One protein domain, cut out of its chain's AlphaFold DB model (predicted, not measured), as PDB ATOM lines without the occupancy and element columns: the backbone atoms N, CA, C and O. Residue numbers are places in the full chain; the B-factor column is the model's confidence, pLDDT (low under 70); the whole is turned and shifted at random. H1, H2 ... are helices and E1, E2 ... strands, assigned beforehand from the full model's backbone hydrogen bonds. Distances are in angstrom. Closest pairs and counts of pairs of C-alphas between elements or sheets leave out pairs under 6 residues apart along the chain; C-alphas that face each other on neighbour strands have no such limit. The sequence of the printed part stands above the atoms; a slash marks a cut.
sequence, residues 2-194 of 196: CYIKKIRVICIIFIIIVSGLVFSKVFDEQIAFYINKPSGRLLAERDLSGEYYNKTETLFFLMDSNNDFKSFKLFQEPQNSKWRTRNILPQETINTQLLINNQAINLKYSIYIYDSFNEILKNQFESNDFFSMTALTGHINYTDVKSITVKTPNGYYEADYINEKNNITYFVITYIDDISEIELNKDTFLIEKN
ATOM      1  N   CYS A   2      16.686  45.358  73.967       55.62
ATOM      2  CA  CYS A   2      15.675  46.012  73.107       55.62
ATOM      3  C   CYS A   2      14.247  46.063  73.715       55.62
ATOM      4  O   CYS A   2      13.470  46.970  73.430       55.62
ATOM      5  N   TYR A   3      13.917  45.131  74.616       53.12
ATOM      6  CA  TYR A   3      12.569  44.978  75.189       53.12
ATOM      7  C   TYR A   3      12.192  46.085  76.196       53.12
ATOM      8  O   TYR A   3      11.077  46.598  76.188       53.12
ATOM      9  N   ILE A   4      13.162  46.541  76.997       57.62
ATOM     10  CA  ILE A   4      12.974  47.587  78.021       57.62
ATOM     11  C   ILE A   4      12.655  48.952  77.385       57.62
ATOM     12  O   ILE A   4      11.869  49.724  77.934       57.62
ATOM     13  N   LYS A   5      13.209  49.244  76.198       55.97
ATOM     14  CA  LYS A   5      12.888  50.474  75.454       55.97
ATOM     15  C   LYS A   5      11.444  50.473  74.942       55.97
ATOM     16  O   LYS A   5      10.784  51.498  75.045       55.97
ATOM     17  N   LYS A   6      10.936  49.331  74.458       59.97
ATOM     18  CA  LYS A   6       9.544  49.210  73.982       59.97
ATOM     19  C   LYS A   6       8.526  49.378  75.115       59.97
ATOM     20  O   LYS A   6       7.546  50.090  74.935       59.97
ATOM     21  N   ILE A   7       8.798  48.809  76.292       70.75
ATOM     22  CA  ILE A   7       7.926  48.951  77.472       70.75
ATOM     23  C   ILE A   7       7.832  50.415  77.925       70.75
ATOM     24  O   ILE A   7       6.736  50.904  78.181       70.75
ATOM     25  N   ARG A   8       8.952  51.155  77.948       67.12
ATOM     26  CA  ARG A   8       8.944  52.584  78.313       67.12
ATOM     27  C   ARG A   8       8.095  53.437  77.370       67.12
ATOM     28  O   ARG A   8       7.373  54.307  77.841       67.12
ATOM     29  N   VAL A   9       8.151  53.174  76.063       74.12
ATOM     30  CA  VAL A   9       7.342  53.906  75.072       74.12
ATOM     31  C   VAL A   9       5.849  53.629  75.269       74.12
ATOM     32  O   VAL A   9       5.054  54.564  75.256       74.12
ATOM     33  N   ILE A  10       5.470  52.375  75.533       76.06
ATOM     34  CA  ILE A  10       4.072  52.000  75.794       76.06
ATOM     35  C   ILE A  10       3.554  52.668  77.075       76.06
ATOM     36  O   ILE A  10       2.457  53.221  77.065       76.06
ATOM     37  N   CYS A  11       4.344  52.691  78.155       74.06
ATOM     38  CA  CYS A  11       3.956  53.373  79.393       74.06
ATOM     39  C   CYS A  11       3.755  54.881  79.195       74.06
ATOM     40  O   CYS A  11       2.807  55.436  79.737       74.06
ATOM     41  N   ILE A  12       4.604  55.543  78.400       78.88
ATOM     42  CA  ILE A  12       4.463  56.979  78.115       78.88
ATOM     43  C   ILE A  12       3.187  57.251  77.309       78.88
ATOM     44  O   ILE A  12       2.431  58.151  77.662       78.88
ATOM     45  N   ILE A  13       2.908  56.453  76.274       79.81
ATOM     46  CA  ILE A  13       1.678  56.583  75.477       79.81
ATOM     47  C   ILE A  13       0.440  56.346  76.352       79.81
ATOM     48  O   ILE A  13      -0.524  57.101  76.267       79.81
ATOM     49  N   PHE A  14       0.482  55.344  77.233       80.75
ATOM     50  CA  PHE A  14      -0.607  55.062  78.164       80.75
ATOM     51  C   PHE A  14      -0.850  56.225  79.133       80.75
ATOM     52  O   PHE A  14      -1.993  56.629  79.314       80.75
ATOM     53  N   ILE A  15       0.210  56.817  79.695       80.44
ATOM     54  CA  ILE A  15       0.093  58.001  80.558       80.44
ATOM     55  C   ILE A  15      -0.506  59.171  79.778       80.44
ATOM     56  O   ILE A  15      -1.426  59.797  80.278       80.44
ATOM     57  N   ILE A  16      -0.068  59.434  78.543       77.44
ATOM     58  CA  ILE A  16      -0.622  60.524  77.723       77.44
ATOM     59  C   ILE A  16      -2.109  60.299  77.425       77.44
ATOM     60  O   ILE A  16      -2.890  61.239  77.527       77.44
ATOM     61  N   ILE A  17      -2.522  59.070  77.098       76.19
ATOM     62  CA  ILE A  17      -3.930  58.753  76.819       76.19
ATOM     63  C   ILE A  17      -4.778  58.874  78.088       76.19
ATOM     64  O   ILE A  17      -5.839  59.489  78.053       76.19
ATOM     65  N   VAL A  18      -4.316  58.329  79.216       75.25
ATOM     66  CA  VAL A  18      -5.044  58.405  80.491       75.25
ATOM     67  C   VAL A  18      -5.103  59.843  80.986       75.25
ATOM     68  O   VAL A  18      -6.170  60.295  81.378       75.25
ATOM     69  N   SER A  19      -4.003  60.592  80.916       69.31
ATOM     70  CA  SER A  19      -3.999  62.020  81.217       69.31
ATOM     71  C   SER A  19      -4.937  62.766  80.279       69.31
ATOM     72  O   SER A  19      -5.750  63.519  80.776       69.31
ATOM     73  N   GLY A  20      -4.923  62.516  78.969       61.69
ATOM     74  CA  GLY A  20      -5.861  63.130  78.025       61.69
ATOM     75  C   GLY A  20      -7.330  62.831  78.343       61.69
ATOM     76  O   GLY A  20      -8.146  63.741  78.299       61.69
ATOM     77  N   LEU A  21      -7.656  61.596  78.736       57.25
ATOM     78  CA  LEU A  21      -9.010  61.174  79.124       57.25
ATOM     79  C   LEU A  21      -9.450  61.720  80.490       57.25
ATOM     80  O   LEU A  21     -10.624  62.016  80.703       57.25
ATOM     81  N   VAL A  22      -8.520  61.834  81.439       57.19
ATOM     82  CA  VAL A  22      -8.779  62.438  82.750       57.19
ATOM     83  C   VAL A  22      -8.902  63.948  82.597       57.19
ATOM     84  O   VAL A  22      -9.843  64.515  83.125       57.19
ATOM     85  N   PHE A  23      -8.031  64.592  81.820       48.62
ATOM     86  CA  PHE A  23      -8.134  66.011  81.487       48.62
ATOM     87  C   PHE A  23      -9.417  66.303  80.708       48.62
ATOM     88  O   PHE A  23     -10.079  67.271  81.043       48.62
ATOM     89  N   SER A  24      -9.841  65.468  79.755       47.41
ATOM     90  CA  SER A  24     -11.122  65.677  79.066       47.41
ATOM     91  C   SER A  24     -12.317  65.526  80.008       47.41
ATOM     92  O   SER A  24     -13.257  66.296  79.902       47.41
ATOM     93  N   LYS A  25     -12.271  64.596  80.975       43.47
ATOM     94  CA  LYS A  25     -13.310  64.474  82.015       43.47
ATOM     95  C   LYS A  25     -13.283  65.595  83.053       43.47
ATOM     96  O   LYS A  25     -14.325  65.934  83.591       43.47
ATOM     97  N   VAL A  26     -12.102  66.119  83.373       42.22
ATOM     98  CA  VAL A  26     -11.918  67.228  84.320       42.22
ATOM     99  C   VAL A  26     -12.273  68.564  83.665       42.22
ATOM    100  O   VAL A  26     -12.712  69.454  84.373       42.22
ATOM    101  N   PHE A  27     -12.138  68.689  82.339       40.97
ATOM    102  CA  PHE A  27     -12.546  69.858  81.549       40.97
ATOM    103  C   PHE A  27     -13.929  69.732  80.891       40.97
ATOM    104  O   PHE A  27     -14.391  70.703  80.296       40.97
ATOM    105  N   ASP A  28     -14.644  68.617  81.073       41.72
ATOM    106  CA  ASP A  28     -16.113  68.569  80.983       41.72
ATOM    107  C   ASP A  28     -16.732  69.310  82.195       41.72
ATOM    108  O   ASP A  28     -17.700  68.858  82.810       41.72
ATOM    109  N   GLU A  29     -16.151  70.455  82.578       44.81
ATOM    110  CA  GLU A  29     -16.745  71.383  83.530       44.81
ATOM    111  C   GLU A  29     -18.040  71.880  82.888       44.81
ATOM    112  O   GLU A  29     -18.044  72.760  82.028       44.81
ATOM    113  N   GLN A  30     -19.158  71.268  83.277       48.84
ATOM    114  CA  GLN A  30     -20.477  71.814  83.009       48.84
ATOM    115  C   GLN A  30     -20.507  73.192  83.666       48.84
ATOM    116  O   GLN A  30     -20.397  73.323  84.887       48.84
ATOM    117  N   ILE A  31     -20.577  74.236  82.842       48.75
ATOM    118  CA  ILE A  31     -20.579  75.602  83.346       48.75
ATOM    119  C   ILE A  31     -21.957  75.861  83.945       48.75
ATOM    120  O   ILE A  31     -22.984  75.672  83.287       48.75
ATOM    121  N   ALA A  32     -21.961  76.284  85.206       46.53
ATOM    122  CA  ALA A  32     -23.151  76.679  85.922       46.53
ATOM    123  C   ALA A  32     -23.474  78.140  85.705       46.53
ATOM    124  O   ALA A  32     -22.645  79.017  85.906       46.53
ATOM    125  N   PHE A  33     -24.703  78.427  85.306       51.59
ATOM    126  CA  PHE A  33     -25.168  79.789  85.138       51.59
ATOM    127  C   PHE A  33     -26.025  80.168  86.335       51.59
ATOM    128  O   PHE A  33     -27.028  79.522  86.650       51.59
ATOM    129  N   TYR A  34     -25.601  81.242  86.998       51.59
ATOM    130  CA  TYR A  34     -26.435  81.958  87.949       51.59
ATOM    131  C   TYR A  34     -27.282  82.993  87.218       51.59
ATOM    132  O   TYR A  34     -26.778  83.715  86.353       51.59
ATOM    133  N   ILE A  35     -28.546  83.115  87.615       50.47
ATOM    134  CA  ILE A  35     -29.477  84.053  87.010       50.47
ATOM    135  C   ILE A  35     -30.216  84.860  88.089       50.47
ATOM    136  O   ILE A  35     -30.872  84.292  88.956       50.47
ATOM    137  N   ASN A  36     -30.088  86.191  88.025       46.19
ATOM    138  CA  ASN A  36     -30.948  87.197  88.685       46.19
ATOM    139  C   ASN A  36     -30.792  88.629  88.056       46.19
ATOM    140  O   ASN A  36     -31.242  89.596  88.660       46.19
ATOM    141  N   LYS A  37     -30.153  88.757  86.864       39.41
ATOM    142  CA  LYS A  37     -29.625  89.960  86.126       39.41
ATOM    143  C   LYS A  37     -28.703  90.963  86.870       39.41
ATOM    144  O   LYS A  37     -28.756  91.029  88.093       39.41
ATOM    145  N   PRO A  38     -27.854  91.788  86.180       33.00
ATOM    146  CA  PRO A  38     -27.577  91.923  84.734       33.00
ATOM    147  C   PRO A  38     -26.122  91.588  84.312       33.00
ATOM    148  O   PRO A  38     -25.594  92.145  83.355       33.00
ATOM    149  N   SER A  39     -25.449  90.658  84.981       38.28
ATOM    150  CA  SER A  39     -24.297  89.975  84.380       38.28
ATOM    151  C   SER A  39     -24.295  88.548  84.900       38.28
ATOM    152  O   SER A  39     -23.691  88.279  85.938       38.28
ATOM    153  N   GLY A  40     -25.062  87.657  84.262       44.22
ATOM    154  CA  GLY A  40     -25.076  86.236  84.614       44.22
ATOM    155  C   GLY A  40     -23.635  85.744  84.727       44.22
ATOM    156  O   GLY A  40     -22.895  85.726  83.746       44.22
ATOM    157  N   ARG A  41     -23.186  85.468  85.953       46.19
ATOM    158  CA  ARG A  41     -21.816  85.033  86.204       46.19
ATOM    159  C   ARG A  41     -21.739  83.549  85.873       46.19
ATOM    160  O   ARG A  41     -22.579  82.776  86.333       46.19
ATOM    161  N   LEU A  42     -20.707  83.169  85.120       49.59
ATOM    162  CA  LEU A  42     -20.277  81.779  84.985       49.59
ATOM    163  C   LEU A  42     -19.803  81.309  86.366       49.59
ATOM    164  O   LEU A  42     -18.794  81.794  86.887       49.59
ATOM    165  N   LEU A  43     -20.566  80.422  86.978       50.66
ATOM    166  CA  LEU A  43     -20.191  79.670  88.162       50.66
ATOM    167  C   LEU A  43     -19.752  78.271  87.726       50.66
ATOM    168  O   LEU A  43     -20.163  77.758  86.688       50.66
ATOM    169  N   ALA A  44     -18.861  77.656  88.485       52.31
ATOM    170  CA  ALA A  44     -18.495  76.266  88.241       52.31
ATOM    171  C   ALA A  44     -19.473  75.355  88.996       52.31
ATOM    172  O   ALA A  44     -20.051  75.765  89.998       52.31
ATOM    173  N   GLU A  45     -19.630  74.100  88.573       55.44
ATOM    174  CA  GLU A  45     -20.482  73.106  89.252       55.44
ATOM    175  C   GLU A  45     -20.209  73.011  90.770       55.44
ATOM    176  O   GLU A  45     -21.127  72.824  91.566       55.44
ATOM    177  N   ARG A  46     -18.961  73.252  91.203       53.72
ATOM    178  CA  ARG A  46     -18.553  73.327  92.624       53.72
ATOM    179  C   ARG A  46     -19.322  74.370  93.447       53.72
ATOM    180  O   ARG A  46     -19.439  74.242  94.667       53.72
ATOM    181  N   ASP A  47     -19.843  75.396  92.787       55.25
ATOM    182  CA  ASP A  47     -20.592  76.468  93.423       55.25
ATOM    183  C   ASP A  47     -22.022  76.000  93.757       55.25
ATOM    184  O   ASP A  47     -22.685  76.631  94.569       55.25
ATOM    185  N   LEU A  48     -22.493  74.848  93.252       60.19
ATOM    186  CA  LEU A  48     -23.762  74.218  93.663       60.19
ATOM    187  C   LEU A  48     -23.727  73.632  95.091       60.19
ATOM    188  O   LEU A  48     -24.730  73.101  95.562       60.19
ATOM    189  N   SER A  49     -22.597  73.731  95.800       63.31
ATOM    190  CA  SER A  49     -22.460  73.343  97.217       63.31
ATOM    191  C   SER A  49     -23.360  74.147  98.160       63.31
ATOM    192  O   SER A  49     -23.665  73.702  99.264       63.31
ATOM    193  N   GLY A  50     -23.803  75.324  97.722       59.31
ATOM    194  CA  GLY A  50     -24.767  76.146  98.437       59.31
ATOM    195  C   GLY A  50     -24.172  77.144  99.431       59.31
ATOM    196  O   GLY A  50     -24.827  78.107  99.814       59.31
ATOM    197  N   GLU A  51     -22.899  76.993  99.790       60.44
ATOM    198  CA  GLU A  51     -22.251  77.761 100.863       60.44
ATOM    199  C   GLU A  51     -22.124  79.275 100.590       60.44
ATOM    200  O   GLU A  51     -21.886  80.047 101.516       60.44
ATOM    201  N   TYR A  52     -22.321  79.718  99.344       56.75
ATOM    202  CA  TYR A  52     -22.109  81.105  98.911       56.75
ATOM    203  C   TYR A  52     -23.396  81.903  98.650       56.75
ATOM    204  O   TYR A  52     -23.310  83.049  98.202       56.75
ATOM    205  N   TYR A  53     -24.582  81.339  98.897       61.66
ATOM    206  CA  TYR A  53     -25.842  81.985  98.514       61.66
ATOM    207  C   TYR A  53     -26.565  82.635  99.689       61.66
ATOM    208  O   TYR A  53     -26.679  82.081 100.777       61.66
ATOM    209  N   ASN A  54     -27.110  83.823  99.426       56.88
ATOM    210  CA  ASN A  54     -27.913  84.613 100.357       56.88
ATOM    211  C   ASN A  54     -29.426  84.326 100.267       56.88
ATOM    212  O   ASN A  54     -30.208  85.029 100.901       56.88
ATOM    213  N   LYS A  55     -29.847  83.341  99.461       62.09
ATOM    214  CA  LYS A  55     -31.254  82.976  99.227       62.09
ATOM    215  C   LYS A  55     -31.493  81.527  99.617       62.09
ATOM    216  O   LYS A  55     -30.774  80.670  99.131       62.09
ATOM    217  N   THR A  56     -32.531  81.248 100.399       65.44
ATOM    218  CA  THR A  56     -32.890  79.902 100.889       65.44
ATOM    219  C   THR A  56     -33.180  78.890  99.778       65.44
ATOM    220  O   THR A  56     -32.953  77.694  99.966       65.44
ATOM    221  N   GLU A  57     -33.624  79.356  98.607       71.88
ATOM    222  CA  GLU A  57     -33.786  78.553  97.396       71.88
ATOM    223  C   GLU A  57     -33.408  79.353  96.139       71.88
ATOM    224  O   GLU A  57     -33.645  80.559  96.055       71.88
ATOM    225  N   THR A  58     -32.807  78.709  95.137       75.88
ATOM    226  CA  THR A  58     -32.480  79.328  93.838       75.88
ATOM    227  C   THR A  58     -32.446  78.277  92.725       75.88
ATOM    228  O   THR A  58     -31.965  77.160  92.926       75.88
ATOM    229  N   LEU A  59     -32.961  78.638  91.544       78.44
ATOM    230  CA  LEU A  59     -32.880  77.820  90.335       78.44
ATOM    231  C   LEU A  59     -31.617  78.166  89.540       78.44
ATOM    232  O   LEU A  59     -31.316  79.335  89.310       78.44
ATOM    233  N   PHE A  60     -30.913  77.132  89.098       79.50
ATOM    234  CA  PHE A  60     -29.712  77.221  88.279       79.50
ATOM    235  C   PHE A  60     -29.918  76.482  86.969       79.50
ATOM    236  O   PHE A  60     -30.580  75.442  86.933       79.50
ATOM    237  N   PHE A  61     -29.278  76.982  85.918       83.56
ATOM    238  CA  PHE A  61     -29.194  76.302  84.634       83.56
ATOM    239  C   PHE A  61     -27.734  76.011  84.314       83.56
ATOM    240  O   PHE A  61     -26.880  76.878  84.464       83.56
ATOM    241  N   LEU A  62     -27.438  74.788  83.891       79.75
ATOM    242  CA  LEU A  62     -26.129  74.388  83.386       79.75
ATOM    243  C   LEU A  62     -26.282  74.114  81.899       79.75
ATOM    244  O   LEU A  62     -27.162  73.346  81.515       79.75
ATOM    245  N   MET A  63     -25.425  74.702  81.075       80.06
ATOM    246  CA  MET A  63     -25.326  74.309  79.673       80.06
ATOM    247  C   MET A  63     -24.164  73.331  79.551       80.06
ATOM    248  O   MET A  63     -23.031  73.675  79.895       80.06
ATOM    249  N   ASP A  64     -24.442  72.106  79.117       78.25
ATOM    250  CA  ASP A  64     -23.398  71.096  78.965       78.25
ATOM    251  C   ASP A  64     -22.618  71.247  77.648       78.25
ATOM    252  O   ASP A  64     -22.862  72.147  76.838       78.25
ATOM    253  N   SER A  65     -21.639  70.367  77.425       76.12
ATOM    254  CA  SER A  65     -20.785  70.402  76.234       76.12
ATOM    255  C   SER A  65     -21.545  70.153  74.921       76.12
ATOM    256  O   SER A  65     -21.069  70.580  73.863       76.12
ATOM    257  N   ASN A  66     -22.746  69.565  74.979       81.62
ATOM    258  CA  ASN A  66     -23.648  69.391  73.836       81.62
ATOM    259  C   ASN A  66     -24.563  70.608  73.609       81.62
ATOM    260  O   ASN A  66     -25.300  70.654  72.623       81.62
ATOM    261  N   ASN A  67     -24.446  71.636  74.453       77.44
ATOM    262  CA  ASN A  67     -25.308  72.814  74.510       77.44
ATOM    263  C   ASN A  67     -26.756  72.496  74.924       77.44
ATOM    264  O   ASN A  67     -27.673  73.247  74.583       77.44
ATOM    265  N   ASP A  68     -26.957  71.405  75.667       82.62
ATOM    266  CA  ASP A  68     -28.237  71.108  76.298       82.62
ATOM    267  C   ASP A  68     -28.304  71.773  77.677       82.62
ATOM    268  O   ASP A  68     -27.348  71.744  78.461       82.62
ATOM    269  N   PHE A  69     -29.456  72.375  77.982       84.94
ATOM    270  CA  PHE A  69     -29.706  72.971  79.287       84.94
ATOM    271  C   PHE A  69     -30.202  71.922  80.283       84.94
ATOM    272  O   PHE A  69     -31.239  71.282  80.098       84.94
ATOM    273  N   LYS A  70     -29.485  71.800  81.395       84.62
ATOM    274  CA  LYS A  70     -29.915  71.091  82.599       84.62
ATOM    275  C   LYS A  70     -30.299  72.111  83.654       84.62
ATOM    276  O   LYS A  70     -29.686  73.170  83.728       84.62
ATOM    277  N   SER A  71     -31.280  71.793  84.489       84.31
ATOM    278  CA  SER A  71     -31.722  72.713  85.533       84.31
ATOM    279  C   SER A  71     -31.710  72.067  86.913       84.31
ATOM    280  O   SER A  71     -32.035  70.886  87.073       84.31
ATOM    281  N   PHE A  72     -31.304  72.852  87.905       82.88
ATOM    282  CA  PHE A  72     -31.079  72.403  89.271       82.88
ATOM    283  C   PHE A  72     -31.643  73.429  90.237       82.88
ATOM    284  O   PHE A  72     -31.218  74.581  90.262       82.88
ATOM    285  N   LYS A  73     -32.586  73.000  91.071       80.38
ATOM    286  CA  LYS A  73     -33.027  73.772  92.222       80.38
ATOM    287  C   LYS A  73     -32.093  73.470  93.383       80.38
ATOM    288  O   LYS A  73     -32.044  72.335  93.859       80.38
ATOM    289  N   LEU A  74     -31.370  74.483  93.832       79.56
ATOM    290  CA  LEU A  74     -30.641  74.463  95.088       79.56
ATOM    291  C   LEU A  74     -31.568  75.004  96.179       79.56
ATOM    292  O   LEU A  74     -32.174  76.060  96.003       79.56
ATOM    293  N   PHE A  75     -31.689  74.291  97.290       77.25
ATOM    294  CA  PHE A  75     -32.540  74.681  98.409       77.25
ATOM    295  C   PHE A  75     -31.929  74.261  99.739       77.25
ATOM    296  O   PHE A  75     -31.180  73.284  99.817       77.25
ATOM    297  N   GLN A  76     -32.259  74.995 100.792       77.00
ATOM    298  CA  GLN A  76     -31.849  74.670 102.146       77.00
ATOM    299  C   GLN A  76     -32.907  73.793 102.826       77.00
ATOM    300  O   GLN A  76     -34.086  74.134 102.885       77.00
ATOM    301  N   GLU A  77     -32.499  72.632 103.338       74.94
ATOM    302  CA  GLU A  77     -33.393  71.696 104.016       74.94
ATOM    303  C   GLU A  77     -33.913  72.317 105.332       74.94
ATOM    304  O   GLU A  77     -33.101  72.653 106.203       74.94
ATOM    305  N   PRO A  78     -35.245  72.442 105.527       66.69
ATOM    306  CA  PRO A  78     -35.810  73.213 106.642       66.69
ATOM    307  C   PRO A  78     -35.379  72.737 108.032       66.69
ATOM    308  O   PRO A  78     -35.345  73.512 108.980       66.69
ATOM    309  N   GLN A  79     -35.074  71.445 108.166       72.12
ATOM    310  CA  GLN A  79     -34.836  70.797 109.456       72.12
ATOM    311  C   GLN A  79     -33.377  70.857 109.916       72.12
ATOM    312  O   GLN A  79     -33.107  70.677 111.099       72.12
ATOM    313  N   ASN A  80     -32.423  71.043 109.000       76.00
ATOM    314  CA  ASN A  80     -30.999  70.928 109.329       76.00
ATOM    315  C   ASN A  80     -30.106  71.959 108.630       76.00
ATOM    316  O   ASN A  80     -28.883  71.850 108.723       76.00
ATOM    317  N   SER A  81     -30.696  72.934 107.932       70.88
ATOM    318  CA  SER A  81     -29.980  74.020 107.266       70.88
ATOM    319  C   SER A  81     -28.950  73.561 106.222       70.88
ATOM    320  O   SER A  81     -28.128  74.369 105.790       70.88
ATOM    321  N   LYS A  82     -28.978  72.290 105.794       78.25
ATOM    322  CA  LYS A  82     -28.071  71.761 104.771       78.25
ATOM    323  C   LYS A  82     -28.582  72.099 103.384       78.25
ATOM    324  O   LYS A  82     -29.767  71.955 103.095       78.25
ATOM    325  N   TRP A  83     -27.662  72.459 102.506       79.31
ATOM    326  CA  TRP A  83     -27.951  72.651 101.095       79.31
ATOM    327  C   TRP A  83     -28.198  71.326 100.387       79.31
ATOM    328  O   TRP A  83     -27.503  70.331 100.607       79.31
ATOM    329  N   ARG A  84     -29.217  71.320  99.534       80.38
ATOM    330  CA  ARG A  84     -29.651  70.190  98.723       80.38
ATOM    331  C   ARG A  84     -29.897  70.661  97.304       80.38
ATOM    332  O   ARG A  84     -30.375  71.767  97.082       80.38
ATOM    333  N   THR A  85     -29.625  69.786  96.352       80.25
ATOM    334  CA  THR A  85     -29.915  70.013  94.939       80.25
ATOM    335  C   THR A  85     -30.986  69.039  94.472       80.25
ATOM    336  O   THR A  85     -30.974  67.861  94.833       80.25
ATOM    337  N   ARG A  86     -31.907  69.514  93.637       83.06
ATOM    338  CA  ARG A  86     -32.893  68.690  92.937       83.06
ATOM    339  C   ARG A  86     -32.896  69.066  91.465       83.06
ATOM    340  O   ARG A  86     -32.988  70.245  91.138       83.06
ATOM    341  N   ASN A  87     -32.857  68.073  90.585       84.75
ATOM    342  CA  ASN A  87     -33.032  68.313  89.157       84.75
ATOM    343  C   ASN A  87     -34.476  68.732  88.890       84.75
ATOM    344  O   ASN A  87     -35.401  68.061  89.354       84.75
ATOM    345  N   ILE A  88     -34.656  69.803  88.125       84.12
ATOM    346  CA  ILE A  88     -35.969  70.185  87.613       84.12
ATOM    347  C   ILE A  88     -36.015  69.775  86.142       84.12
ATOM    348  O   ILE A  88     -35.109  70.063  85.353       84.12
ATOM    349  N   LEU A  89     -37.038  69.006  85.789       88.94
ATOM    350  CA  LEU A  89     -37.266  68.594  84.412       88.94
ATOM    351  C   LEU A  89     -38.146  69.636  83.725       88.94
ATOM    352  O   LEU A  89     -39.002  70.226  84.389       88.94
ATOM    353  N   PRO A  90     -37.952  69.868  82.418       88.81
ATOM    354  CA  PRO A  90     -38.877  70.705  81.684       88.81
ATOM    355  C   PRO A  90     -40.252  70.035  81.674       88.81
ATOM    356  O   PRO A  90     -40.366  68.833  81.425       88.81
ATOM    357  N   GLN A  91     -41.292  70.815  81.942       87.56
ATOM    358  CA  GLN A  91     -42.676  70.381  81.802       87.56
ATOM    359  C   GLN A  91     -43.027  70.157  80.334       87.56
ATOM    360  O   GLN A  91     -43.725  69.205  79.994       87.56
ATOM    361  N   GLU A  92     -42.510  71.022  79.465       86.75
ATOM    362  CA  GLU A  92     -42.761  70.963  78.035       86.75
ATOM    363  C   GLU A  92     -41.528  71.413  77.252       86.75
ATOM    364  O   GLU A  92     -40.688  72.168  77.742       86.75
ATOM    365  N   THR A  93     -41.401  70.929  76.020       88.62
ATOM    366  CA  THR A  93     -40.448  71.444  75.037       88.62
ATOM    367  C   THR A  93     -41.171  71.662  73.723       88.62
ATOM    368  O   THR A  93     -41.719  70.726  73.145       88.62
ATOM    369  N   ILE A  94     -41.134  72.898  73.246       87.88
ATOM    370  CA  ILE A  94     -41.883  73.362  72.087       87.88
ATOM    371  C   ILE A  94     -40.901  73.703  70.971       87.88
ATOM    372  O   ILE A  94     -39.866  74.332  71.192       87.88
ATOM    373  N   ASN A  95     -41.249  73.284  69.754       90.00
ATOM    374  CA  ASN A  95     -40.568  73.681  68.528       90.00
ATOM    375  C   ASN A  95     -41.540  74.504  67.688       90.00
ATOM    376  O   ASN A  95     -42.602  74.017  67.308       90.00
ATOM    377  N   THR A  96     -41.178  75.745  67.398       87.56
ATOM    378  CA  THR A  96     -42.007  76.671  66.625       87.56
ATOM    379  C   THR A  96     -41.136  77.559  65.739       87.56
ATOM    380  O   THR A  96     -39.918  77.385  65.663       87.56
ATOM    381  N   GLN A  97     -41.752  78.496  65.024       86.56
ATOM    382  CA  GLN A  97     -41.058  79.454  64.172       86.56
ATOM    383  C   GLN A  97     -41.346  80.880  64.616       86.56
ATOM    384  O   GLN A  97     -42.504  81.251  64.771       86.56
ATOM    385  N   LEU A  98     -40.295  81.681  64.751       85.00
ATOM    386  CA  LEU A  98     -40.373  83.126  64.939       85.00
ATOM    387  C   LEU A  98     -40.146  83.847  63.615       85.00
ATOM    388  O   LEU A  98     -39.443  83.344  62.739       85.00
ATOM    389  N   LEU A  99     -40.699  85.051  63.493       82.12
ATOM    390  CA  LEU A  99     -40.362  85.973  62.415       82.12
ATOM    391  C   LEU A  99     -39.429  87.055  62.957       82.12
ATOM    392  O   LEU A  99     -39.833  87.854  63.794       82.12
ATOM    393  N   ILE A 100     -38.199  87.111  62.449       81.69
ATOM    394  CA  ILE A 100     -37.253  88.198  62.738       81.69
ATOM    395  C   ILE A 100     -36.922  88.882  61.418       81.69
ATOM    396  O   ILE A 100     -36.396  88.243  60.510       81.69
ATOM    397  N   ASN A 101     -37.228  90.177  61.288       80.94
ATOM    398  CA  ASN A 101     -37.035  90.938  60.042       80.94
ATOM    399  C   ASN A 101     -37.600  90.213  58.800       80.94
ATOM    400  O   ASN A 101     -36.932  90.107  57.775       80.94
ATOM    401  N   ASN A 102     -38.821  89.679  58.914       82.31
ATOM    402  CA  ASN A 102     -39.518  88.885  57.890       82.31
ATOM    403  C   ASN A 102     -38.851  87.547  57.513       82.31
ATOM    404  O   ASN A 102     -39.286  86.898  56.562       82.31
ATOM    405  N   GLN A 103     -37.843  87.094  58.259       84.56
ATOM    406  CA  GLN A 103     -37.249  85.771  58.100       84.56
ATOM    407  C   GLN A 103     -37.829  84.803  59.136       84.56
ATOM    408  O   GLN A 103     -37.799  85.081  60.335       84.56
ATOM    409  N   ALA A 104     -38.328  83.656  58.670       88.19
ATOM    410  CA  ALA A 104     -38.753  82.565  59.538       88.19
ATOM    411  C   ALA A 104     -37.530  81.851  60.127       88.19
ATOM    412  O   ALA A 104     -36.649  81.398  59.393       88.19
ATOM    413  N   ILE A 105     -37.479  81.757  61.450       89.75
ATOM    414  CA  ILE A 105     -36.379  81.163  62.208       89.75
ATOM    415  C   ILE A 105     -36.954  80.132  63.158       89.75
ATOM    416  O   ILE A 105     -37.951  80.382  63.831       89.75
ATOM    417  N   ASN A 106     -36.306  78.975  63.234       91.12
ATOM    418  CA  ASN A 106     -36.706  77.935  64.166       91.12
ATOM    419  C   ASN A 106     -36.351  78.354  65.594       91.12
ATOM    420  O   ASN A 106     -35.202  78.698  65.876       91.12
ATOM    421  N   LEU A 107     -37.345  78.277  66.469       90.88
ATOM    422  CA  LEU A 107     -37.226  78.426  67.907       90.88
ATOM    423  C   LEU A 107     -37.518  77.072  68.548       90.88
ATOM    424  O   LEU A 107     -38.587  76.496  68.333       90.88
ATOM    425  N   LYS A 108     -36.593  76.603  69.381       92.06
ATOM    426  CA  LYS A 108     -36.828  75.499  70.309       92.06
ATOM    427  C   LYS A 108     -36.662  76.019  71.724       92.06
ATOM    428  O   LYS A 108     -35.624  76.594  72.038       92.06
ATOM    429  N   TYR A 109     -37.653  75.808  72.575       90.25
ATOM    430  CA  TYR A 109     -37.552  76.197  73.976       90.25
ATOM    431  C   TYR A 109     -38.247  75.193  74.891       90.25
ATOM    432  O   TYR A 109     -39.120  74.438  74.469       90.25
ATOM    433  N   SER A 110     -37.821  75.183  76.144       90.56
ATOM    434  CA  SER A 110     -38.292  74.297  77.196       90.56
ATOM    435  C   SER A 110     -38.806  75.125  78.364       90.56
ATOM    436  O   SER A 110     -38.181  76.117  78.744       90.56
ATOM    437  N   ILE A 111     -39.945  74.707  78.910       88.38
ATOM    438  CA  ILE A 111     -40.642  75.368  80.011       88.38
ATOM    439  C   ILE A 111     -40.351  74.615  81.302       88.38
ATOM    440  O   ILE A 111     -40.548  73.404  81.365       88.38
ATOM    441  N   TYR A 112     -39.923  75.328  82.338       87.00
ATOM    442  CA  TYR A 112     -39.668  74.790  83.669       87.00
ATOM    443  C   TYR A 112     -40.591  75.485  84.658       87.00
ATOM    444  O   TYR A 112     -40.506  76.700  84.808       87.00
ATOM    445  N   ILE A 113     -41.426  74.715  85.355       83.69
ATOM    446  CA  ILE A 113     -42.216  75.211  86.485       83.69
ATOM    447  C   ILE A 113     -41.566  74.716  87.772       83.69
ATOM    448  O   ILE A 113     -41.236  73.535  87.907       83.69
ATOM    449  N   TYR A 114     -41.340  75.632  88.707       77.75
ATOM    450  CA  TYR A 114     -40.703  75.334  89.980       77.75
ATOM    451  C   TYR A 114     -41.297  76.189  91.091       77.75
ATOM    452  O   TYR A 114     -41.549  77.376  90.914       77.75
ATOM    453  N   ASP A 115     -41.463  75.599  92.269       73.50
ATOM    454  CA  ASP A 115     -41.856  76.371  93.441       73.50
ATOM    455  C   ASP A 115     -40.689  77.258  93.869       73.50
ATOM    456  O   ASP A 115     -39.539  76.801  93.904       73.50
ATOM    457  N   SER A 116     -40.970  78.502  94.233       63.53
ATOM    458  CA  SER A 116     -39.984  79.393  94.837       63.53
ATOM    459  C   SER A 116     -40.436  79.761  96.240       63.53
ATOM    460  O   SER A 116     -41.392  80.516  96.413       63.53
ATOM    461  N   PHE A 117     -39.728  79.267  97.257       57.25
ATOM    462  CA  PHE A 117     -39.969  79.689  98.631       57.25
ATOM    463  C   PHE A 117     -39.301  81.048  98.872       57.25
ATOM    464  O   PHE A 117     -38.155  81.140  99.308       57.25
ATOM    465  N   ASN A 118     -39.996  82.133  98.530       52.34
ATOM    466  CA  ASN A 118     -39.491  83.478  98.772       52.34
ATOM    467  C   ASN A 118     -39.944  83.969 100.157       52.34
ATOM    468  O   ASN A 118     -41.097  84.362 100.339       52.34
ATOM    469  N   GLU A 119     -39.035  83.981 101.137       47.09
ATOM    470  CA  GLU A 119     -39.313  84.516 102.482       47.09
ATOM    471  C   GLU A 119     -39.756  85.990 102.460       47.09
ATOM    472  O   GLU A 119     -40.521  86.413 103.326       47.09
ATOM    473  N   ILE A 120     -39.336  86.764 101.450       43.31
ATOM    474  CA  ILE A 120     -39.752  88.166 101.290       43.31
ATOM    475  C   ILE A 120     -41.248  88.246 100.956       43.31
ATOM    476  O   ILE A 120     -41.949  89.085 101.520       43.31
ATOM    477  N   LEU A 121     -41.756  87.345 100.105       45.44
ATOM    478  CA  LEU A 121     -43.182  87.294  99.753       45.44
ATOM    479  C   LEU A 121     -44.024  86.719 100.902       45.44
ATOM    480  O   LEU A 121     -45.102  87.237 101.183       45.44
ATOM    481  N   LYS A 122     -43.502  85.736 101.646       45.78
ATOM    482  CA  LYS A 122     -44.163  85.199 102.850       45.78
ATOM    483  C   LYS A 122     -44.476  86.292 103.878       45.78
ATOM    484  O   LYS A 122     -45.567  86.317 104.441       45.78
ATOM    485  N   ASN A 123     -43.529  87.203 104.105       46.81
ATOM    486  CA  ASN A 123     -43.694  88.292 105.069       46.81
ATOM    487  C   ASN A 123     -44.620  89.415 104.571       46.81
ATOM    488  O   ASN A 123     -45.126  90.172 105.393       46.81
ATOM    489  N   GLN A 124     -44.832  89.547 103.259       49.81
ATOM    490  CA  GLN A 124     -45.727  90.564 102.699       49.81
ATOM    491  C   GLN A 124     -47.179  90.104 102.565       49.81
ATOM    492  O   GLN A 124     -48.068  90.952 102.621       49.81
ATOM    493  N   PHE A 125     -47.429  88.804 102.393       52.16
ATOM    494  CA  PHE A 125     -48.767  88.308 102.054       52.16
ATOM    495  C   PHE A 125     -49.442  87.461 103.143       52.16
ATOM    496  O   PHE A 125     -50.600  87.101 102.959       52.16
ATOM    497  N   GLU A 126     -48.769  87.158 104.267       48.84
ATOM    498  CA  GLU A 126     -49.294  86.325 105.377       48.84
ATOM    499  C   GLU A 126     -49.996  85.026 104.920       48.84
ATOM    500  O   GLU A 126     -50.797  84.437 105.646       48.84
ATOM    501  N   SER A 127     -49.689  84.546 103.715       45.47
ATOM    502  CA  SER A 127     -50.291  83.361 103.128       45.47
ATOM    503  C   SER A 127     -49.232  82.281 102.951       45.47
ATOM    504  O   SER A 127     -48.062  82.540 102.664       45.47
ATOM    505  N   ASN A 128     -49.652  81.030 103.135       45.75
ATOM    506  CA  ASN A 128     -48.857  79.851 102.786       45.75
ATOM    507  C   ASN A 128     -48.885  79.596 101.268       45.75
ATOM    508  O   ASN A 128     -48.790  78.442 100.846       45.75
ATOM    509  N   ASP A 129     -49.082  80.636 100.453       46.41
ATOM    510  CA  ASP A 129     -49.256  80.461  99.021       46.41
ATOM    511  C   ASP A 129     -47.926  80.026  98.410       46.41
ATOM    512  O   ASP A 129     -46.902  80.712  98.467       46.41
ATOM    513  N   PHE A 130     -47.940  78.816  97.865       52.75
ATOM    514  CA  PHE A 130     -46.861  78.295  97.052       52.75
ATOM    515  C   PHE A 130     -46.864  79.075  95.738       52.75
ATOM    516  O   PHE A 130     -47.709  78.848  94.878       52.75
ATOM    517  N   PHE A 131     -45.927  80.011  95.593       60.16
ATOM    518  CA  PHE A 131     -45.709  80.696  94.327       60.16
ATOM    519  C   PHE A 131     -44.962  79.754  93.380       60.16
ATOM    520  O   PHE A 131     -43.788  79.425  93.604       60.16
ATOM    521  N   SER A 132     -45.646  79.318  92.325       69.44
ATOM    522  CA  SER A 132     -45.006  78.667  91.190       69.44
ATOM    523  C   SER A 132     -44.360  79.739  90.315       69.44
ATOM    524  O   SER A 132     -44.978  80.716  89.903       69.44
ATOM    525  N   MET A 133     -43.071  79.568  90.062       76.94
ATOM    526  CA  MET A 133     -42.290  80.398  89.160       76.94
ATOM    527  C   MET A 133     -42.031  79.622  87.881       76.94
ATOM    528  O   MET A 133     -41.929  78.391  87.888       76.94
ATOM    529  N   THR A 134     -41.886  80.354  86.782       84.19
ATOM    530  CA  THR A 134     -41.519  79.766  85.500       84.19
ATOM    531  C   THR A 134     -40.158  80.249  85.039       84.19
ATOM    532  O   THR A 134     -39.793  81.414  85.192       84.19
ATOM    533  N   ALA A 135     -39.415  79.335  84.428       87.38
ATOM    534  CA  ALA A 135     -38.249  79.651  83.631       87.38
ATOM    535  C   ALA A 135     -38.343  79.014  82.238       87.38
ATOM    536  O   ALA A 135     -38.980  77.979  82.039       87.38
ATOM    537  N   LEU A 136     -37.679  79.640  81.275       89.88
ATOM    538  CA  LEU A 136     -37.567  79.211  79.893       89.88
ATOM    539  C   LEU A 136     -36.098  79.080  79.538       89.88
ATOM    540  O   LEU A 136     -35.318  80.000  79.763       89.88
ATOM    541  N   THR A 137     -35.736  77.974  78.906       92.12
ATOM    542  CA  THR A 137     -34.454  77.857  78.208       92.12
ATOM    543  C   THR A 137     -34.731  77.607  76.749       92.12
ATOM    544  O   THR A 137     -35.638  76.838  76.438       92.12
ATOM    545  N   GLY A 138     -33.946  78.156  75.843       92.25
ATOM    546  CA  GLY A 138     -34.157  77.858  74.439       92.25
ATOM    547  C   GLY A 138     -32.988  78.215  73.563       92.25
ATOM    548  O   GLY A 138     -31.949  78.691  74.019       92.25
ATOM    549  N   HIS A 139     -33.181  77.953  72.280       93.31
ATOM    550  CA  HIS A 139     -32.286  78.403  71.246       93.31
ATOM    551  C   HIS A 139     -33.020  78.755  69.959       93.31
ATOM    552  O   HIS A 139     -34.078  78.205  69.636       93.31
ATOM    553  N   ILE A 140     -32.410  79.669  69.213       93.12
ATOM    554  CA  ILE A 140     -32.824  80.075  67.876       93.12
ATOM    555  C   ILE A 140     -31.654  79.925  66.913       93.12
ATOM    556  O   ILE A 140     -30.513  80.236  67.255       93.12
ATOM    557  N   ASN A 141     -31.940  79.488  65.688       92.12
ATOM    558  CA  ASN A 141     -30.939  79.400  64.619       92.12
ATOM    559  C   ASN A 141     -30.711  80.784  63.996       92.12
ATOM    560  O   ASN A 141     -31.040  81.034  62.835       92.12
ATOM    561  N   TYR A 142     -30.236  81.699  64.830       90.56
ATOM    562  CA  TYR A 142     -29.990  83.098  64.531       90.56
ATOM    563  C   TYR A 142     -28.885  83.622  65.438       90.56
ATOM    564  O   TYR A 142     -28.696  83.092  66.531       90.56
ATOM    565  N   THR A 143     -28.188  84.662  65.003       91.50
ATOM    566  CA  THR A 143     -27.117  85.345  65.745       91.50
ATOM    567  C   THR A 143     -27.285  86.850  65.623       91.50
ATOM    568  O   THR A 143     -28.210  87.315  64.951       91.50
ATOM    569  N   ASP A 144     -26.363  87.600  66.219       90.19
ATOM    570  CA  ASP A 144     -26.430  89.053  66.324       90.19
ATOM    571  C   ASP A 144     -27.650  89.523  67.138       90.19
ATOM    572  O   ASP A 144     -28.357  90.479  66.801       90.19
ATOM    573  N   VAL A 145     -27.925  88.793  68.218       89.81
ATOM    574  CA  VAL A 145     -29.049  89.011  69.119       89.81
ATOM    575  C   VAL A 145     -28.586  89.838  70.311       89.81
ATOM    576  O   VAL A 145     -27.718  89.436  71.080       89.81
ATOM    577  N   LYS A 146     -29.203  91.004  70.483       89.12
ATOM    578  CA  LYS A 146     -28.973  91.903  71.617       89.12
ATOM    579  C   LYS A 146     -29.808  91.501  72.825       89.12
ATOM    580  O   LYS A 146     -29.305  91.486  73.944       89.12
ATOM    581  N   SER A 147     -31.089  91.227  72.605       90.44
ATOM    582  CA  SER A 147     -32.010  90.822  73.662       90.44
ATOM    583  C   SER A 147     -33.090  89.894  73.123       90.44
ATOM    584  O   SER A 147     -33.470  89.949  71.951       90.44
ATOM    585  N   ILE A 148     -33.577  89.025  74.005       91.25
ATOM    586  CA  ILE A 148     -34.737  88.167  73.779       91.25
ATOM    587  C   ILE A 148     -35.697  88.456  74.917       91.25
ATOM    588  O   ILE A 148     -35.313  88.343  76.074       91.25
ATOM    589  N   THR A 149     -36.933  88.813  74.605       90.81
ATOM    590  CA  THR A 149     -37.948  89.157  75.596       90.81
ATOM    591  C   THR A 149     -39.196  88.335  75.354       90.81
ATOM    592  O   THR A 149     -39.666  88.227  74.225       90.81
ATOM    593  N   VAL A 150     -39.754  87.780  76.420       88.50
ATOM    594  CA  VAL A 150     -41.049  87.105  76.404       88.50
ATOM    595  C   VAL A 150     -42.102  88.058  76.945       88.50
ATOM    596  O   VAL A 150     -41.998  88.566  78.060       88.50
ATOM    597  N   LYS A 151     -43.116  88.325  76.125       86.56
ATOM    598  CA  LYS A 151     -44.279  89.133  76.481       86.56
ATOM    599  C   LYS A 151     -45.370  88.248  77.071       86.56
ATOM    600  O   LYS A 151     -45.909  87.393  76.387       86.56
ATOM    601  N   THR A 152     -45.785  88.528  78.290       80.56
ATOM    602  CA  THR A 152     -46.929  87.878  78.948       80.56
ATOM    603  C   THR A 152     -48.018  88.925  79.243       80.56
ATOM    604  O   THR A 152     -47.754  90.125  79.116       80.56
ATOM    605  N   PRO A 153     -49.232  88.527  79.665       77.88
ATOM    606  CA  PRO A 153     -50.223  89.433  80.238       77.88
ATOM    607  C   PRO A 153     -49.702  90.200  81.463       77.88
ATOM    608  O   PRO A 153     -50.097  91.345  81.665       77.88
ATOM    609  N   ASN A 154     -48.790  89.597  82.234       76.69
ATOM    610  CA  ASN A 154     -48.251  90.160  83.474       76.69
ATOM    611  C   ASN A 154     -47.064  91.109  83.244       76.69
ATOM    612  O   ASN A 154     -46.691  91.862  84.140       76.69
ATOM    613  N   GLY A 155     -46.469  91.114  82.047       84.06
ATOM    614  CA  GLY A 155     -45.342  91.986  81.733       84.06
ATOM    615  C   GLY A 155     -44.380  91.426  80.692       84.06
ATOM    616  O   GLY A 155     -44.681  90.474  79.970       84.06
ATOM    617  N   TYR A 156     -43.207  92.051  80.615       86.62
ATOM    618  CA  TYR A 156     -42.136  91.702  79.686       86.62
ATOM    619  C   TYR A 156     -40.946  91.140  80.459       86.62
ATOM    620  O   TYR A 156     -40.396  91.822  81.322       86.62
ATOM    621  N   TYR A 157     -40.528  89.929  80.103       87.00
ATOM    622  CA  TYR A 157     -39.424  89.226  80.746       87.00
ATOM    623  C   TYR A 157     -38.282  89.067  79.759       87.00
ATOM    624  O   TYR A 157     -38.359  88.291  78.808       87.00
ATOM    625  N   GLU A 158     -37.234  89.852  79.954       89.62
ATOM    626  CA  GLU A 158     -36.049  89.812  79.110       89.62
ATOM    627  C   GLU A 158     -35.095  88.715  79.592       89.62
ATOM    628  O   GLU A 158     -34.848  88.580  80.788       89.62
ATOM    629  N   ALA A 159     -34.497  87.991  78.652       89.19
ATOM    630  CA  ALA A 159     -33.552  86.920  78.897       89.19
ATOM    631  C   ALA A 159     -32.404  87.363  79.795       89.19
ATOM    632  O   ALA A 159     -31.736  88.370  79.554       89.19
ATOM    633  N   ASP A 160     -32.189  86.573  80.834       84.62
ATOM    634  CA  ASP A 160     -31.126  86.710  81.815       84.62
ATOM    635  C   ASP A 160     -29.762  86.304  81.282       84.62
ATOM    636  O   ASP A 160     -28.723  86.760  81.765       84.62
ATOM    637  N   TYR A 161     -29.788  85.420  80.294       85.31
ATOM    638  CA  TYR A 161     -28.623  84.870  79.645       85.31
ATOM    639  C   TYR A 161     -28.874  84.783  78.149       85.31
ATOM    640  O   TYR A 161     -29.932  84.320  77.721       85.31
ATOM    641  N   ILE A 162     -27.874  85.202  77.380       87.44
ATOM    642  CA  ILE A 162     -27.799  85.064  75.930       87.44
ATOM    643  C   ILE A 162     -26.362  84.673  75.602       87.44
ATOM    644  O   ILE A 162     -25.419  85.299  76.086       87.44
ATOM    645  N   ASN A 163     -26.190  83.635  74.790       87.75
ATOM    646  CA  ASN A 163     -24.886  83.232  74.288       87.75
ATOM    647  C   ASN A 163     -24.996  82.710  72.865       87.75
ATOM    648  O   ASN A 163     -25.900  81.941  72.546       87.75
ATOM    649  N   GLU A 164     -24.036  83.080  72.030       89.75
ATOM    650  CA  GLU A 164     -24.007  82.690  70.629       89.75
ATOM    651  C   GLU A 164     -22.881  81.694  70.381       89.75
ATOM    652  O   GLU A 164     -21.716  81.938  70.699       89.75
ATOM    653  N   LYS A 165     -23.221  80.547  69.794       87.50
ATOM    654  CA  LYS A 165     -22.255  79.515  69.421       87.50
ATOM    655  C   LYS A 165     -22.743  78.797  68.175       87.50
ATOM    656  O   LYS A 165     -23.899  78.403  68.096       87.50
ATOM    657  N   ASN A 166     -21.853  78.595  67.207       89.25
ATOM    658  CA  ASN A 166     -22.138  77.833  65.984       89.25
ATOM    659  C   ASN A 166     -23.397  78.308  65.224       89.25
ATOM    660  O   ASN A 166     -24.186  77.486  64.766       89.25
ATOM    661  N   ASN A 167     -23.582  79.625  65.080       90.56
ATOM    662  CA  ASN A 167     -24.751  80.249  64.437       90.56
ATOM    663  C   ASN A 167     -26.098  80.015  65.150       90.56
ATOM    664  O   ASN A 167     -27.163  80.140  64.541       90.56
ATOM    665  N   ILE A 168     -26.049  79.665  66.434       92.06
ATOM    666  CA  ILE A 168     -27.213  79.463  67.288       92.06
ATOM    667  C   ILE A 168     -27.092  80.412  68.478       92.06
ATOM    668  O   ILE A 168     -26.038  80.483  69.113       92.06
ATOM    669  N   THR A 169     -28.176  81.114  68.791       92.94
ATOM    670  CA  THR A 169     -28.307  81.884  70.030       92.94
ATOM    671  C   THR A 169     -29.046  81.041  71.050       92.94
ATOM    672  O   THR A 169     -30.184  80.642  70.809       92.94
ATOM    673  N   TYR A 170     -28.410  80.798  72.187       92.44
ATOM    674  CA  TYR A 170     -28.958  80.128  73.358       92.44
ATOM    675  C   TYR A 170     -29.382  81.170  74.378       92.44
ATOM    676  O   TYR A 170     -28.678  82.162  74.569       92.44
ATOM    677  N   PHE A 171     -30.495  80.939  75.061       91.06
ATOM    678  CA  PHE A 171     -30.990  81.876  76.053       91.06
ATOM    679  C   PHE A 171     -31.639  81.196  77.245       91.06
ATOM    680  O   PHE A 171     -32.125  80.066  77.151       91.06
ATOM    681  N   VAL A 172     -31.672  81.928  78.357       90.62
ATOM    682  CA  VAL A 172     -32.458  81.579  79.539       90.62
ATOM    683  C   VAL A 172     -33.213  82.809  80.026       90.62
ATOM    684  O   VAL A 172     -32.645  83.899  80.086       90.62
ATOM    685  N   ILE A 173     -34.485  82.628  80.368       88.06
ATOM    686  CA  ILE A 173     -35.351  83.619  81.006       88.06
ATOM    687  C   ILE A 173     -35.895  82.981  82.279       88.06
ATOM    688  O   ILE A 173     -36.412  81.871  82.233       88.06
ATOM    689  N   THR A 174     -35.782  83.645  83.413       82.69
ATOM    690  CA  THR A 174     -36.237  83.140  84.713       82.69
ATOM    691  C   THR A 174     -37.220  84.102  85.354       82.69
ATOM    692  O   THR A 174     -37.385  85.225  84.880       82.69
ATOM    693  N   TYR A 175     -37.861  83.654  86.438       76.94
ATOM    694  CA  TYR A 175     -38.800  84.466  87.214       76.94
ATOM    695  C   TYR A 175     -39.908  85.070  86.343       76.94
ATOM    696  O   TYR A 175     -40.224  86.252  86.438       76.94
ATOM    697  N   ILE A 176     -40.467  84.247  85.457       74.56
ATOM    698  CA  ILE A 176     -41.653  84.614  84.694       74.56
ATOM    699  C   ILE A 176     -42.857  84.329  85.587       74.56
ATOM    700  O   ILE A 176     -43.124  83.160  85.898       74.56
ATOM    701  N   ASP A 177     -43.554  85.386  86.006       69.50
ATOM    702  CA  ASP A 177     -44.749  85.247  86.835       69.50
ATOM    703  C   ASP A 177     -45.900  84.694  85.994       69.50
ATOM    704  O   ASP A 177     -46.328  85.320  85.018       69.50
ATOM    705  N   ASP A 178     -46.382  83.527  86.422       61.78
ATOM    706  CA  ASP A 178     -47.592  82.842  85.970       61.78
ATOM    707  C   ASP A 178     -47.798  82.794  84.444       61.78
ATOM    708  O   ASP A 178     -48.437  83.649  83.829       61.78
ATOM    709  N   ILE A 179     -47.273  81.731  83.827       62.22
ATOM    710  CA  ILE A 179     -47.564  81.366  82.431       62.22
ATOM    711  C   ILE A 179     -48.585  80.233  82.311       62.22
ATOM    712  O   ILE A 179     -48.772  79.712  81.215       62.22
ATOM    713  N   SER A 180     -49.190  79.794  83.421       55.50
ATOM    714  CA  SER A 180     -49.986  78.559  83.448       55.50
ATOM    715  C   SER A 180     -51.206  78.606  82.517       55.50
ATOM    716  O   SER A 180     -51.693  77.563  82.084       55.50
ATOM    717  N   GLU A 181     -51.630  79.813  82.136       51.44
ATOM    718  CA  GLU A 181     -52.759  80.077  81.242       51.44
ATOM    719  C   GLU A 181     -52.354  80.530  79.826       51.44
ATOM    720  O   GLU A 181     -53.220  80.862  79.014       51.44
ATOM    721  N   ILE A 182     -51.056  80.571  79.493       56.59
ATOM    722  CA  ILE A 182     -50.576  81.136  78.224       56.59
ATOM    723  C   ILE A 182     -49.919  80.053  77.376       56.59
ATOM    724  O   ILE A 182     -48.867  79.519  77.725       56.59
ATOM    725  N   GLU A 183     -50.461  79.825  76.179       60.22
ATOM    726  CA  GLU A 183     -49.679  79.226  75.099       60.22
ATOM    727  C   GLU A 183     -48.584  80.214  74.695       60.22
ATOM    728  O   GLU A 183     -48.809  81.142  73.911       60.22
ATOM    729  N   LEU A 184     -47.386  80.037  75.256       64.25
ATOM    730  CA  LEU A 184     -46.192  80.726  74.791       64.25
ATOM    731  C   LEU A 184     -46.020  80.365  73.306       64.25
ATOM    732  O   LEU A 184     -45.718  79.237  72.924       64.25
ATOM    733  N   ASN A 185     -46.288  81.313  72.424       62.16
ATOM    734  CA  ASN A 185     -46.282  81.077  70.992       62.16
ATOM    735  C   ASN A 185     -45.321  82.051  70.312       62.16
ATOM    736  O   ASN A 185     -44.555  82.781  70.944       62.16
ATOM    737  N   LYS A 186     -45.302  82.016  68.984       62.38
ATOM    738  CA  LYS A 186     -44.368  82.822  68.201       62.38
ATOM    739  C   LYS A 186     -44.567  84.334  68.343       62.38
ATOM    740  O   LYS A 186     -43.618  85.077  68.128       62.38
ATOM    741  N   ASP A 187     -45.765  84.778  68.718       68.06
ATOM    742  CA  ASP A 187     -46.094  86.199  68.872       68.06
ATOM    743  C   ASP A 187     -45.706  86.722  70.269       68.06
ATOM    744  O   ASP A 187     -45.796  87.916  70.560       68.06
ATOM    745  N   THR A 188     -45.251  85.818  71.140       81.31
ATOM    746  CA  THR A 188     -44.826  86.089  72.512       81.31
ATOM    747  C   THR A 188     -43.357  86.518  72.593       81.31
ATOM    748  O   THR A 188     -42.987  87.275  73.491       81.31
ATOM    749  N   PHE A 189     -42.510  86.060  71.667       87.31
ATOM    750  CA  PHE A 189     -41.074  86.350  71.676       87.31
ATOM    751  C   PHE A 189     -40.746  87.599  70.853       87.31
ATOM    752  O   PHE A 189     -41.041  87.683  69.663       87.31
ATOM    753  N   LEU A 190     -40.064  88.550  71.484       88.75
ATOM    754  CA  LEU A 190     -39.519  89.756  70.873       88.75
ATOM    755  C   LEU A 190     -37.995  89.646  70.857       88.75
ATOM    756  O   LEU A 190     -37.388  89.409  71.898       88.75
ATOM    757  N   ILE A 191     -37.379  89.805  69.686       88.69
ATOM    758  CA  ILE A 191     -35.927  89.679  69.527       88.69
ATOM    759  C   ILE A 191     -35.371  90.982  68.964       88.69
ATOM    760  O   ILE A 191     -35.731  91.390  67.856       88.69
ATOM    761  N   GLU A 192     -34.481  91.622  69.719       88.25
ATOM    762  CA  GLU A 192     -33.748  92.802  69.267       88.25
ATOM    763  C   GLU A 192     -32.351  92.417  68.787       88.25
ATOM    764  O   GLU A 192     -31.688  91.559  69.368       88.25
ATOM    765  N   LYS A 193     -31.877  93.103  67.748       86.50
ATOM    766  CA  LYS A 193     -30.515  92.963  67.228       86.50
ATOM    767  C   LYS A 193     -29.541  93.932  67.869       86.50
ATOM    768  O   LYS A 193     -29.953  94.997  68.348       86.50
ATOM    769  N   ASN A 194     -28.246  93.629  67.783       81.81
ATOM    770  CA  ASN A 194     -27.256  94.676  67.996       81.81
ATOM    771  C   ASN A 194     -27.397  95.723  66.885       81.81
ATOM    772  O   ASN A 194     -27.666  95.413  65.722       81.81
TER     773      ASN A 194
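This is residues 2 to 194 of the 196 residues of an uncharacterized protein of Natranaerovirga hydrolytica (UniProt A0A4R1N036). Residues 2 to 26 of the long helix H1 stick out as an arm from a body of strands in two lobes. One lobe is the curled sheet E2 E1 E3 E4 E5 with H2 at its level; the other is a sandwich of the sheets E6 E7 E8 E12 E11 and E10 E9 E13, their strands crossed at 46 degrees, and the two five-stranded sheets are partly face to face. H3 lies beyond the ends of E7 and E8. The printed part has 193 residues, with three named helices and thirteen named strands in the order H1 E1 E2 H2 E3 E4 E5 E6 E7 H3 E8 E9 E10 E11 E12 E13; its class is mixed, and each sheet is antiparallel throughout. The whole is loose, with a radius of gyration of the C-alphas of 21.4 A and spans of 80 by 54 by 27 A.

Find C-alpha 2 at (15.675, 46.012, 73.107); from there H1 runs 37.9 A to residue 27. Next come E1, residues 31 to 33, E2, 42 to 44, H2, 45 to 49, E3, 57 to 63, E4, 69 to 76 and 23.0 A long, and E5, 83 to 88. E6, residues 92 to 100, bends by 50 degrees at residue 95. E7, residues 103 to 115, runs 36.9 A to C-alpha 115 at (-41.856, 76.371, 93.441). Then read H3, 119 to 125, E8, 132 to 140, E9, 145 to 152, E10, 155 to 158, and E11, 161 to 165. E12, residues 168 to 177, is 26.9 A long and bends by 51 degrees at residue 174; E13, 189 to 193, ends at (-30.515, 92.963, 67.228).

H1 is on no sheet and touches no helix. E3 E4 E5 form a meander, each strand the antiparallel neighbour of the one before; in the hairpin E3 and E4, N 60 and O 72 are 2.8 A apart, within hydrogen-bond range. E2, H2, E3 form a split strand-helix-strand unit, with E1 between the strands and a right-handed crossover. H2 stands at the sheet's level, at a height of 0.6 A. Look at Phe 69 and Thr 137, the closest C-alphas of E4 and E8, 6.9 A apart. In the second sheet, N 136 of E8 and O 173 of E12 are 2.7 A apart. The three sheets belong to a stack of sheets, face to face in turn; the closest C-alphas of E10 and E12 are those of Tyr 157 and Ile 176, 6.5 A apart. N 149 of E9 and O 190 of its antiparallel neighbour E13 are 2.8 A apart. H3 has every O i to N i+4 pair within hydrogen-bond range, H1 has 21 of 22, and H2 has 0 of 1 but 2 of 2 O i to N i+3 pairs.

The farthest C-alphas, those of Cys 2 and Glu 126, are 83.0 A apart. The printed part has no cut, and E12 to E13 is its one long link, of 11 residues. The mean pLDDT of the printed part is 72.6; look for values under 70 at, for instance, residues 19 to 56, 116 to 132 and 177 to 187.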